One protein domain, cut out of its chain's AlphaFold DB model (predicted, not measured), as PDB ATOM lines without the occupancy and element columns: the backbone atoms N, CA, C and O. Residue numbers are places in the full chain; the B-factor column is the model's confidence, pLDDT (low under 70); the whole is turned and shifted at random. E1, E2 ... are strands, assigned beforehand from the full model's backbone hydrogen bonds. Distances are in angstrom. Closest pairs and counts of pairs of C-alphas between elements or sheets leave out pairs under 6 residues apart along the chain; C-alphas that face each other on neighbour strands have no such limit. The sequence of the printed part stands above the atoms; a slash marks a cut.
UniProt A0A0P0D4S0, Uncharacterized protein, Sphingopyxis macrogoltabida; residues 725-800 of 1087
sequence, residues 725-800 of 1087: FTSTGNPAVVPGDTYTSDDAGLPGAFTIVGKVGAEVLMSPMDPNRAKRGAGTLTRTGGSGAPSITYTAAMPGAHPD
ATOM      1  N   PHE A 725      14.730 -51.989  45.883       92.44
ATOM      2  CA  PHE A 725      13.556 -51.129  45.791       92.44
ATOM      3  C   PHE A 725      12.607 -51.647  44.712       92.44
ATOM      4  O   PHE A 725      12.941 -51.637  43.525       92.44
ATOM      5  N   THR A 726      11.401 -52.048  45.103       92.88
ATOM      6  CA  THR A 726      10.350 -52.444  44.159       92.88
ATOM      7  C   THR A 726       9.695 -51.186  43.595       92.88
ATOM      8  O   THR A 726       8.827 -50.588  44.232       92.88
ATOM      9  N   SER A 727      10.141 -50.730  42.427       92.06
ATOM     10  CA  SER A 727       9.667 -49.483  41.825       92.06
ATOM     11  C   SER A 727       8.235 -49.583  41.283       92.06
ATOM     12  O   SER A 727       7.738 -50.646  40.913       92.06
ATOM     13  N   THR A 728       7.548 -48.445  41.224       88.44
ATOM     14  CA  THR A 728       6.259 -48.319  40.543       88.44
ATOM     15  C   THR A 728       6.530 -48.134  39.049       88.44
ATOM     16  O   THR A 728       6.884 -47.043  38.606       88.44
ATOM     17  N   GLY A 729       6.390 -49.206  38.267       84.75
ATOM     18  CA  GLY A 729       6.698 -49.216  36.832       84.75
ATOM     19  C   GLY A 729       8.097 -49.761  36.522       84.75
ATOM     20  O   GLY A 729       8.642 -50.552  37.279       84.75
ATOM     21  N   ASN A 730       8.663 -49.379  35.373       86.00
ATOM     22  CA  ASN A 730       9.986 -49.835  34.929       86.00
ATOM     23  C   ASN A 730      10.883 -48.626  34.603       86.00
ATOM     24  O   ASN A 730      11.035 -48.268  33.431       86.00
ATOM     25  N   PRO A 731      11.428 -47.942  35.625       86.06
ATOM     26  CA  PRO A 731      12.179 -46.708  35.443       86.06
ATOM     27  C   PRO A 731      13.474 -46.941  34.652       86.06
ATOM     28  O   PRO A 731      14.092 -48.013  34.696       86.06
ATOM     29  N   ALA A 732      13.909 -45.915  33.920       85.06
ATOM     30  CA  ALA A 732      15.245 -45.882  33.340       85.06
ATOM     31  C   ALA A 732      16.264 -45.599  34.452       85.06
ATOM     32  O   ALA A 732      16.187 -44.570  35.126       85.06
ATOM     33  N   VAL A 733      17.208 -46.518  34.632       89.38
ATOM     34  CA  VAL A 733      18.270 -46.433  35.637       89.38
ATOM     35  C   VAL A 733      19.622 -46.598  34.961       89.38
ATOM     36  O   VAL A 733      19.725 -47.343  33.984       89.38
ATOM     37  N   VAL A 734      20.647 -45.929  35.483       93.19
ATOM     38  CA  VAL A 734      22.026 -46.052  35.002       93.19
ATOM     39  C   VAL A 734      22.898 -46.511  36.177       93.19
ATOM     40  O   VAL A 734      22.887 -45.850  37.218       93.19
ATOM     41  N   PRO A 735      23.623 -47.644  36.064       92.75
ATOM     42  CA  PRO A 735      24.577 -48.060  37.089       92.75
ATOM     43  C   PRO A 735      25.572 -46.940  37.426       92.75
ATOM     44  O   PRO A 735      26.121 -46.304  36.528       92.75
ATOM     45  N   GLY A 736      25.788 -46.693  38.717       93.12
ATOM     46  CA  GLY A 736      26.615 -45.602  39.242       93.12
ATOM     47  C   GLY A 736      25.853 -44.324  39.619       93.12
ATOM     48  O   GLY A 736      26.404 -43.496  40.343       93.12
ATOM     49  N   ASP A 737      24.595 -44.160  39.198       95.75
ATOM     50  CA  ASP A 737      23.771 -43.029  39.640       95.75
ATOM     51  C   ASP A 737      23.479 -43.110  41.145       95.75
ATOM     52  O   ASP A 737      23.289 -44.194  41.695       95.75
ATOM     53  N   THR A 738      23.379 -41.961  41.814       96.62
ATOM     54  CA  THR A 738      23.128 -41.867  43.261       96.62
ATOM     55  C   THR A 738      21.774 -41.238  43.563       96.62
ATOM     56  O   THR A 738      21.343 -40.313  42.873       96.62
ATOM     57  N   TYR A 739      21.092 -41.749  44.589       96.25
ATOM     58  CA  TYR A 739      19.765 -41.319  45.027       96.25
ATOM     59  C   TYR A 739      19.672 -41.254  46.554       96.25
ATOM     60  O   TYR A 739      20.380 -41.969  47.251       96.25
ATOM     61  N   THR A 740      18.752 -40.458  47.085       94.75
ATOM     62  CA  THR A 740      18.342 -40.478  48.501       94.75
ATOM     63  C   THR A 740      16.872 -40.861  48.606       94.75
ATOM     64  O   THR A 740      16.088 -40.440  47.755       94.75
ATOM     65  N   SER A 741      16.486 -41.616  49.637       92.12
ATOM     66  CA  SER A 741      15.070 -41.898  49.912       92.12
ATOM     67  C   SER A 741      14.442 -40.821  50.803       92.12
ATOM     68  O   SER A 741      15.117 -40.261  51.668       92.12
ATOM     69  N   ASP A 742      13.157 -40.538  50.594       91.94
ATOM     70  CA  ASP A 742      12.320 -39.742  51.502       91.94
ATOM     71  C   ASP A 742      11.809 -40.546  52.717       91.94
ATOM     72  O   ASP A 742      11.301 -39.964  53.677       91.94
ATOM     73  N   ASP A 743      11.985 -41.870  52.715       87.50
ATOM     74  CA  ASP A 743      11.700 -42.724  53.865       87.50
ATOM     75  C   ASP A 743      12.749 -42.482  54.960       87.50
ATOM     76  O   ASP A 743      13.930 -42.808  54.817       87.50
ATOM     77  N   ALA A 744      12.304 -41.940  56.097       80.31
ATOM     78  CA  ALA A 744      13.148 -41.673  57.262       80.31
ATOM     79  C   ALA A 744      13.839 -42.935  57.820       80.31
ATOM     80  O   ALA A 744      14.843 -42.833  58.526       80.31
ATOM     81  N   GLY A 745      13.321 -44.126  57.505       78.38
ATOM     82  CA  GLY A 745      13.925 -45.418  57.809       78.38
ATOM     83  C   GLY A 745      15.023 -45.853  56.833       78.38
ATOM     84  O   GLY A 745      15.602 -46.921  57.045       78.38
ATOM     85  N   LEU A 746      15.317 -45.061  55.798       84.88
ATOM     86  CA  LEU A 746      16.343 -45.267  54.769       84.88
ATOM     87  C   LEU A 746      17.255 -44.030  54.600       84.88
ATOM     88  O   LEU A 746      17.402 -43.520  53.488       84.88
ATOM     89  N   PRO A 747      17.901 -43.530  55.676       80.69
ATOM     90  CA  PRO A 747      18.800 -42.388  55.565       80.69
ATOM     91  C   PRO A 747      20.065 -42.750  54.781       80.69
ATOM     92  O   PRO A 747      20.647 -43.818  54.984       80.69
ATOM     93  N   GLY A 748      20.528 -41.814  53.955       85.50
ATOM     94  CA  GLY A 748      21.784 -41.925  53.217       85.50
ATOM     95  C   GLY A 748      21.603 -41.893  51.702       85.50
ATOM     96  O   GLY A 748      20.492 -41.765  51.187       85.50
ATOM     97  N   ALA A 749      22.733 -41.962  50.999       90.81
ATOM     98  CA  ALA A 749      22.772 -42.057  49.549       90.81
ATOM     99  C   ALA A 749      22.915 -43.522  49.119       90.81
ATOM    100  O   ALA A 749      23.760 -44.251  49.634       90.81
ATOM    101  N   PHE A 750      22.110 -43.913  48.143       92.62
ATOM    102  CA  PHE A 750      22.093 -45.218  47.505       92.62
ATOM    103  C   PHE A 750      22.632 -45.077  46.085       92.62
ATOM    104  O   PHE A 750      22.212 -44.188  45.350       92.62
ATOM    105  N   THR A 751      23.538 -45.957  45.684       94.06
ATOM    106  CA  THR A 751      24.117 -45.993  44.337       94.06
ATOM    107  C   THR A 751      23.500 -47.139  43.556       94.06
ATOM    108  O   THR A 751      23.491 -48.264  44.049       94.06
ATOM    109  N   ILE A 752      22.994 -46.879  42.352       93.50
ATOM    110  CA  ILE A 752      22.430 -47.908  41.480       93.50
ATOM    111  C   ILE A 752      23.528 -48.875  41.063       93.50
ATOM    112  O   ILE A 752      24.552 -48.480  40.511       93.50
ATOM    113  N   VAL A 753      23.274 -50.157  41.289       91.06
ATOM    114  CA  VAL A 753      24.115 -51.265  40.828       91.06
ATOM    115  C   VAL A 753      23.501 -51.874  39.570       91.06
ATOM    116  O   VAL A 753      24.206 -52.179  38.615       91.06
ATOM    117  N   GLY A 754      22.172 -51.963  39.522       90.12
ATOM    118  CA  GLY A 754      21.436 -52.381  38.335       90.12
ATOM    119  C   GLY A 754      19.935 -52.457  38.584       90.12
ATOM    120  O   GLY A 754      19.428 -51.945  39.584       90.12
ATOM    121  N   LYS A 755      19.213 -53.105  37.669       89.44
ATOM    122  CA  LYS A 755      17.786 -53.404  37.826       89.44
ATOM    123  C   LYS A 755      17.410 -54.736  37.204       89.44
ATOM    124  O   LYS A 755      18.014 -55.139  36.211       89.44
ATOM    125  N   VAL A 756      16.352 -55.345  37.728       85.50
ATOM    126  CA  VAL A 756      15.684 -56.512  37.144       85.50
ATOM    127  C   VAL A 756      14.181 -56.243  37.119       85.50
ATOM    128  O   VAL A 756      13.514 -56.229  38.150       85.50
ATOM    129  N   GLY A 757      13.633 -55.986  35.928       85.44
ATOM    130  CA  GLY A 757      12.238 -55.558  35.792       85.44
ATOM    131  C   GLY A 757      11.966 -54.262  36.567       85.44
ATOM    132  O   GLY A 757      12.617 -53.249  36.319       85.44
ATOM    133  N   ALA A 758      11.004 -54.307  37.491       88.38
ATOM    134  CA  ALA A 758      10.664 -53.196  38.384       88.38
ATOM    135  C   ALA A 758      11.562 -53.116  39.634       88.38
ATOM    136  O   ALA A 758      11.486 -52.142  40.379       88.38
ATOM    137  N   GLU A 759      12.408 -54.113  39.890       90.62
ATOM    138  CA  GLU A 759      13.304 -54.120  41.044       90.62
ATOM    139  C   GLU A 759      14.562 -53.308  40.722       90.62
ATOM    140  O   GLU A 759      15.296 -53.635  39.788       90.62
ATOM    141  N   VAL A 760      14.827 -52.253  41.491       93.19
ATOM    142  CA  VAL A 760      16.051 -51.444  41.405       93.19
ATOM    143  C   VAL A 760      16.984 -51.862  42.537       93.19
ATOM    144  O   VAL A 760      16.585 -51.870  43.700       93.19
ATOM    145  N   LEU A 761      18.217 -52.232  42.196       91.19
ATOM    146  CA  LEU A 761      19.203 -52.778  43.127       91.19
ATOM    147  C   LEU A 761      20.263 -51.714  43.389       91.19
ATOM    148  O   LEU A 761      20.889 -51.208  42.451       91.19
ATOM    149  N   MET A 762      20.463 -51.369  44.657       92.00
ATOM    150  CA  MET A 762      21.338 -50.270  45.058       92.00
ATOM    151  C   MET A 762      22.249 -50.652  46.229       92.00
ATOM    152  O   MET A 762      21.986 -51.616  46.937       92.00
ATOM    153  N   SER A 763      23.327 -49.900  46.442       88.56
ATOM    154  CA  SER A 763      24.271 -50.076  47.559       88.56
ATOM    155  C   SER A 763      24.532 -48.737  48.268       88.56
ATOM    156  O   SER A 763      24.553 -47.708  47.583       88.56
ATOM    157  N   PRO A 764      24.760 -48.704  49.596       84.69
ATOM    158  CA  PRO A 764      24.816 -49.842  50.524       84.69
ATOM    159  C   PRO A 764      23.442 -50.224  51.106       84.69
ATOM    160  O   PRO A 764      22.484 -49.462  51.009       84.69
ATOM    161  N   MET A 765      23.373 -51.384  51.767       82.62
ATOM    162  CA  MET A 765      22.230 -51.843  52.572       82.62
ATOM    163  C   MET A 765      22.616 -52.005  54.049       82.62
ATOM    164  O   MET A 765      23.717 -52.463  54.362       82.62
ATOM    165  N   ASP A 766      21.706 -51.647  54.962       74.06
ATOM    166  CA  ASP A 766      21.875 -51.842  56.409       74.06
ATOM    167  C   ASP A 766      21.393 -53.252  56.823       74.06
ATOM    168  O   ASP A 766      20.192 -53.528  56.770       74.06
ATOM    169  N   PRO A 767      22.294 -54.147  57.275       62.25
ATOM    170  CA  PRO A 767      22.000 -55.562  57.506       62.25
ATOM    171  C   PRO A 767      21.013 -55.846  58.640       62.25
ATOM    172  O   PRO A 767      20.485 -56.954  58.705       62.25
ATOM    173  N   ASN A 768      20.772 -54.884  59.532       65.12
ATOM    174  CA  ASN A 768      19.898 -55.069  60.692       65.12
ATOM    175  C   ASN A 768      18.470 -54.552  60.452       65.12
ATOM    176  O   ASN A 768      17.672 -54.484  61.391       65.12
ATOM    177  N   ARG A 769      18.127 -54.154  59.220       69.00
ATOM    178  CA  ARG A 769      16.812 -53.575  58.917       69.00
ATOM    179  C   ARG A 769      15.786 -54.605  58.465       69.00
ATOM    180  O   ARG A 769      16.052 -55.487  57.656       69.00
ATOM    181  N   ALA A 770      14.565 -54.427  58.967       67.00
ATOM    182  CA  ALA A 770      13.376 -55.119  58.486       67.00
ATOM    183  C   ALA A 770      12.811 -54.445  57.223       67.00
ATOM    184  O   ALA A 770      13.039 -53.254  57.004       67.00
ATOM    185  N   LYS A 771      12.009 -55.196  56.453       71.75
ATOM    186  CA  LYS A 771      11.256 -54.717  55.278       71.75
ATOM    187  C   LYS A 771      10.552 -53.378  55.562       71.75
ATOM    188  O   LYS A 771       9.935 -53.209  56.619       71.75
ATOM    189  N   ARG A 772      10.643 -52.439  54.619       77.50
ATOM    190  CA  ARG A 772      10.031 -51.101  54.680       77.50
ATOM    191  C   ARG A 772       8.969 -50.918  53.594       77.50
ATOM    192  O   ARG A 772       8.890 -51.705  52.650       77.50
ATOM    193  N   GLY A 773       8.109 -49.922  53.809       76.00
ATOM    194  CA  GLY A 773       6.960 -49.606  52.961       76.00
ATOM    195  C   GLY A 773       7.338 -48.846  51.686       76.00
ATOM    196  O   GLY A 773       8.442 -48.990  51.172       76.00
ATOM    197  N   ALA A 774       6.397 -48.057  51.173       88.94
ATOM    198  CA  ALA A 774       6.555 -47.263  49.957       88.94
ATOM    199  C   ALA A 774       7.299 -45.935  50.205       88.94
ATOM    200  O   ALA A 774       7.262 -45.413  51.318       88.94
ATOM    201  N   GLY A 775       7.908 -45.366  49.162       92.50
ATOM    202  CA  GLY A 775       8.597 -44.070  49.201       92.50
ATOM    203  C   GLY A 775       9.063 -43.593  47.819       92.50
ATOM    204  O   GLY A 775       8.682 -44.159  46.789       92.50
ATOM    205  N   THR A 776       9.894 -42.552  47.789       94.69
ATOM    206  CA  THR A 776      10.469 -41.955  46.576       94.69
ATOM    207  C   THR A 776      11.978 -41.779  46.704       94.69
ATOM    208  O   THR A 776      12.485 -41.069  47.569       94.69
ATOM    209  N   LEU A 777      12.712 -42.371  45.765       95.12
ATOM    210  CA  LEU A 777      14.129 -42.108  45.552       95.12
ATOM    211  C   LEU A 777      14.288 -40.836  44.716       95.12
ATOM    212  O   LEU A 777      13.738 -40.748  43.620       95.12
ATOM    213  N   THR A 778      15.079 -39.876  45.185       96.00
ATOM    214  CA  THR A 778      15.416 -38.638  44.463       96.00
ATOM    215  C   THR A 778      16.878 -38.669  44.040       96.00
ATOM    216  O   THR A 778      17.746 -38.891  44.880       96.00
ATOM    217  N   ARG A 779      17.165 -38.460  42.750       95.88
ATOM    218  CA  ARG A 779      18.528 -38.528  42.205       95.88
ATOM    219  C   ARG A 779      19.380 -37.378  42.742       95.88
ATOM    220  O   ARG A 779      19.024 -36.214  42.570       95.88
ATOM    221  N   THR A 780      20.531 -37.696  43.313       95.56
ATOM    222  CA  THR A 780      21.521 -36.737  43.823       95.56
ATOM    223  C   THR A 780      22.773 -36.643  42.946       95.56
ATOM    224  O   THR A 780      23.496 -35.653  43.034       95.56
ATOM    225  N   GLY A 781      22.989 -37.595  42.033       93.94
ATOM    226  CA  GLY A 781      24.047 -37.543  41.019       93.94
ATOM    227  C   GLY A 781      23.834 -38.566  39.901       93.94
ATOM    228  O   GLY A 781      23.264 -39.626  40.144       93.94
ATOM    229  N   GLY A 782      24.281 -38.250  38.680       93.56
ATOM    230  CA  GLY A 782      24.159 -39.141  37.517       93.56
ATOM    231  C   GLY A 782      23.143 -38.691  36.458       93.56
ATOM    232  O   GLY A 782      22.765 -37.516  36.423       93.56
ATOM    233  N   SER A 783      22.720 -39.602  35.570       92.88
ATOM    234  CA  SER A 783      21.941 -39.261  34.354       92.88
ATOM    235  C   SER A 783      20.580 -39.962  34.181       92.88
ATOM    236  O   SER A 783      19.794 -39.531  33.338       92.88
ATOM    237  N   GLY A 784      20.240 -40.944  35.015       90.31
ATOM    238  CA  GLY A 784      18.967 -41.684  35.033       90.31
ATOM    239  C   GLY A 784      17.759 -40.880  35.528       90.31
ATOM    240  O   GLY A 784      17.821 -39.664  35.650       90.31
ATOM    241  N   ALA A 785      16.614 -41.511  35.799       92.56
ATOM    242  CA  ALA A 785      15.389 -40.776  36.158       92.56
ATOM    243  C   ALA A 785      15.585 -39.826  37.370       92.56
ATOM    244  O   ALA A 785      16.219 -40.227  38.345       92.56
ATOM    245  N   PRO A 786      15.039 -38.588  37.366       93.81
ATOM    246  CA  PRO A 786      15.225 -37.640  38.473       93.81
ATOM    247  C   PRO A 786      14.571 -38.107  39.782       93.81
ATOM    248  O   PRO A 786      15.045 -37.759  40.862       93.81
ATOM    249  N   SER A 787      13.516 -38.918  39.687       94.19
ATOM    250  CA  SER A 787      12.838 -39.537  40.823       94.19
ATOM    251  C   SER A 787      12.331 -40.935  40.467       94.19
ATOM    252  O   SER A 787      11.882 -41.153  39.340       94.19
ATOM    253  N   ILE A 788      12.352 -41.860  41.426       95.00
ATOM    254  CA  ILE A 788      11.822 -43.223  41.296       95.00
ATOM    255  C   ILE A 788      10.919 -43.516  42.497       95.00
ATOM    256  O   ILE A 788      11.392 -43.602  43.626       95.00
ATOM    257  N   THR A 789       9.623 -43.696  42.264       95.12
ATOM    258  CA  THR A 789       8.679 -44.130  43.305       95.12
ATOM    259  C   THR A 789       8.778 -45.639  43.501       95.12
ATOM    260  O   THR A 789       8.853 -46.373  42.515       95.12
ATOM    261  N   TYR A 790       8.737 -46.122  44.740       94.06
ATOM    262  CA  TYR A 790       8.784 -47.544  45.083       94.06
ATOM    263  C   TYR A 790       7.708 -47.925  46.104       94.06
ATOM    264  O   TYR A 790       7.252 -47.093  46.881       94.06
ATOM    265  N   THR A 791       7.279 -49.187  46.090       93.19
ATOM    266  CA  THR A 791       6.223 -49.730  46.963       93.19
ATOM    267  C   THR A 791       6.768 -50.526  48.146       93.19
ATOM    268  O   THR A 791       6.064 -50.705  49.139       93.19
ATOM    269  N   ALA A 792       8.012 -50.995  48.052       90.38
ATOM    270  CA  ALA A 792       8.716 -51.681  49.125       90.38
ATOM    271  C   ALA A 792      10.233 -51.505  48.988       90.38
ATOM    272  O   ALA A 792      10.750 -51.422  47.872       90.38
ATOM    273  N   ALA A 793      10.928 -51.523  50.125       89.31
ATOM    274  CA  ALA A 793      12.382 -51.637  50.208       89.31
ATOM    275  C   ALA A 793      12.759 -52.791  51.144       89.31
ATOM    276  O   ALA A 793      12.146 -52.965  52.210       89.31
ATOM    277  N   MET A 794      13.695 -53.636  50.720       87.25
ATOM    278  CA  MET A 794      14.113 -54.812  51.478       87.25
ATOM    279  C   MET A 794      15.506 -55.313  51.057       87.25
ATOM    280  O   MET A 794      15.973 -54.960  49.972       87.25
ATOM    281  N   PRO A 795      16.133 -56.210  51.847       85.12
ATOM    282  CA  PRO A 795      17.387 -56.845  51.455       85.12
ATOM    283  C   PRO A 795      17.306 -57.465  50.051       85.12
ATOM    284  O   PRO A 795      16.344 -58.172  49.731       85.12
ATOM    285  N   GLY A 796      18.320 -57.205  49.229       81.00
ATOM    286  CA  GLY A 796      18.468 -57.736  47.877       81.00
ATOM    287  C   GLY A 796      19.831 -58.382  47.631       81.00
ATOM    288  O   GLY A 796      20.733 -58.319  48.468       81.00
ATOM    289  N   ALA A 797      19.967 -58.992  46.456       79.12
ATOM    290  CA  ALA A 797      21.206 -59.578  45.945       79.12
ATOM    291  C   ALA A 797      21.771 -58.750  44.774       79.12
ATOM    292  O   ALA A 797      21.146 -57.775  44.336       79.12
ATOM    293  N   HIS A 798      22.944 -59.127  44.258       80.19
ATOM    294  CA  HIS A 798      23.482 -58.508  43.044       80.19
ATOM    295  C   HIS A 798      22.493 -58.692  41.869       80.19
ATOM    296  O   HIS A 798      21.818 -59.722  41.809       80.19
ATOM    297  N   PRO A 799      22.372 -57.755  40.906       79.00
ATOM    298  CA  PRO A 799      21.495 -57.928  39.739       79.00
ATOM    299  C   PRO A 799      21.682 -59.257  38.988       79.00
ATOM    300  O   PRO A 799      20.713 -59.822  38.472       79.00
ATOM    301  N   ASP A 800      22.906 -59.785  38.966       77.00
ATOM    302  CA  ASP A 800      23.199 -61.054  38.300       77.00
ATOM    303  C   ASP A 800      22.533 -62.257  38.985       77.00
ATOM    304  O   ASP A 800      22.153 -63.199  38.293       77.00
TER     305      ASP A 800
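AT A GLANCE: This is residues 725 to 800 of the 1087 residues of an uncharacterized protein of Sphingopyxis macrogoltabida (UniProt A0A0P0D4S0). The domain is a small closed barrel of six antiparallel strands, in which E3 and E6 bend on their way round the ring. Round it run E1, E4, E3, E2, E5, E6 and back to E1. The printed part has 76 residues and no named helix; E1 to E6, in chain order, hold 37 residues, under half, and the class is all strand. It is compact, with a radius of gyration of the C-alphas of 10.9 A, and rounded, spanning 30 by 26 by 21 A.

HOW THE PARTS SIT: E1, residues 725 to 727, has E4, residues 759 to 763, on one side and E6, residues 787 to 796, on the other side. N 725 and O 760 are 2.9 A apart, N 726 and O 792 also 2.9 A, within hydrogen-bond range. E2, residues 738 to 741, and E3, residues 749 to 756, form a hairpin, with N 739 to O 750 at 2.8 A. E3 bends by 61 degrees at residue 753 and forms a hairpin with E4, N 751 to O 763 at 2.8 A. E2, E3 and E4 are a meander, each strand the antiparallel neighbour of the one before; E1 to E4 make a Greek key, the first strand neighbouring the fourth. E2 to E5, residues 775 to 781, make another, with N 740 to O 778 at 2.9 A. E5 and E6 form a hairpin, N 788 to O 777 at 2.8 A. E6 bends by 86 degrees at residue 791, pairing with E5 over 787 to 790 and with E1 over 790 to 793.

IN THESE COORDINATES: E1 begins at C-alpha 725 (13.556, -51.129, 45.791). E3 and E6 each measure 20.3 A, E5 18.7 A. E6 ends at C-alpha 796 (18.468, -57.736, 47.877).

THE WHOLE: The C-alphas of Asn 768 and Ser 783 are the farthest apart, 30.8 A. The printed part has no cut. E4 to E5 is a long link; its residues 767 to 770 have pLDDT under 70.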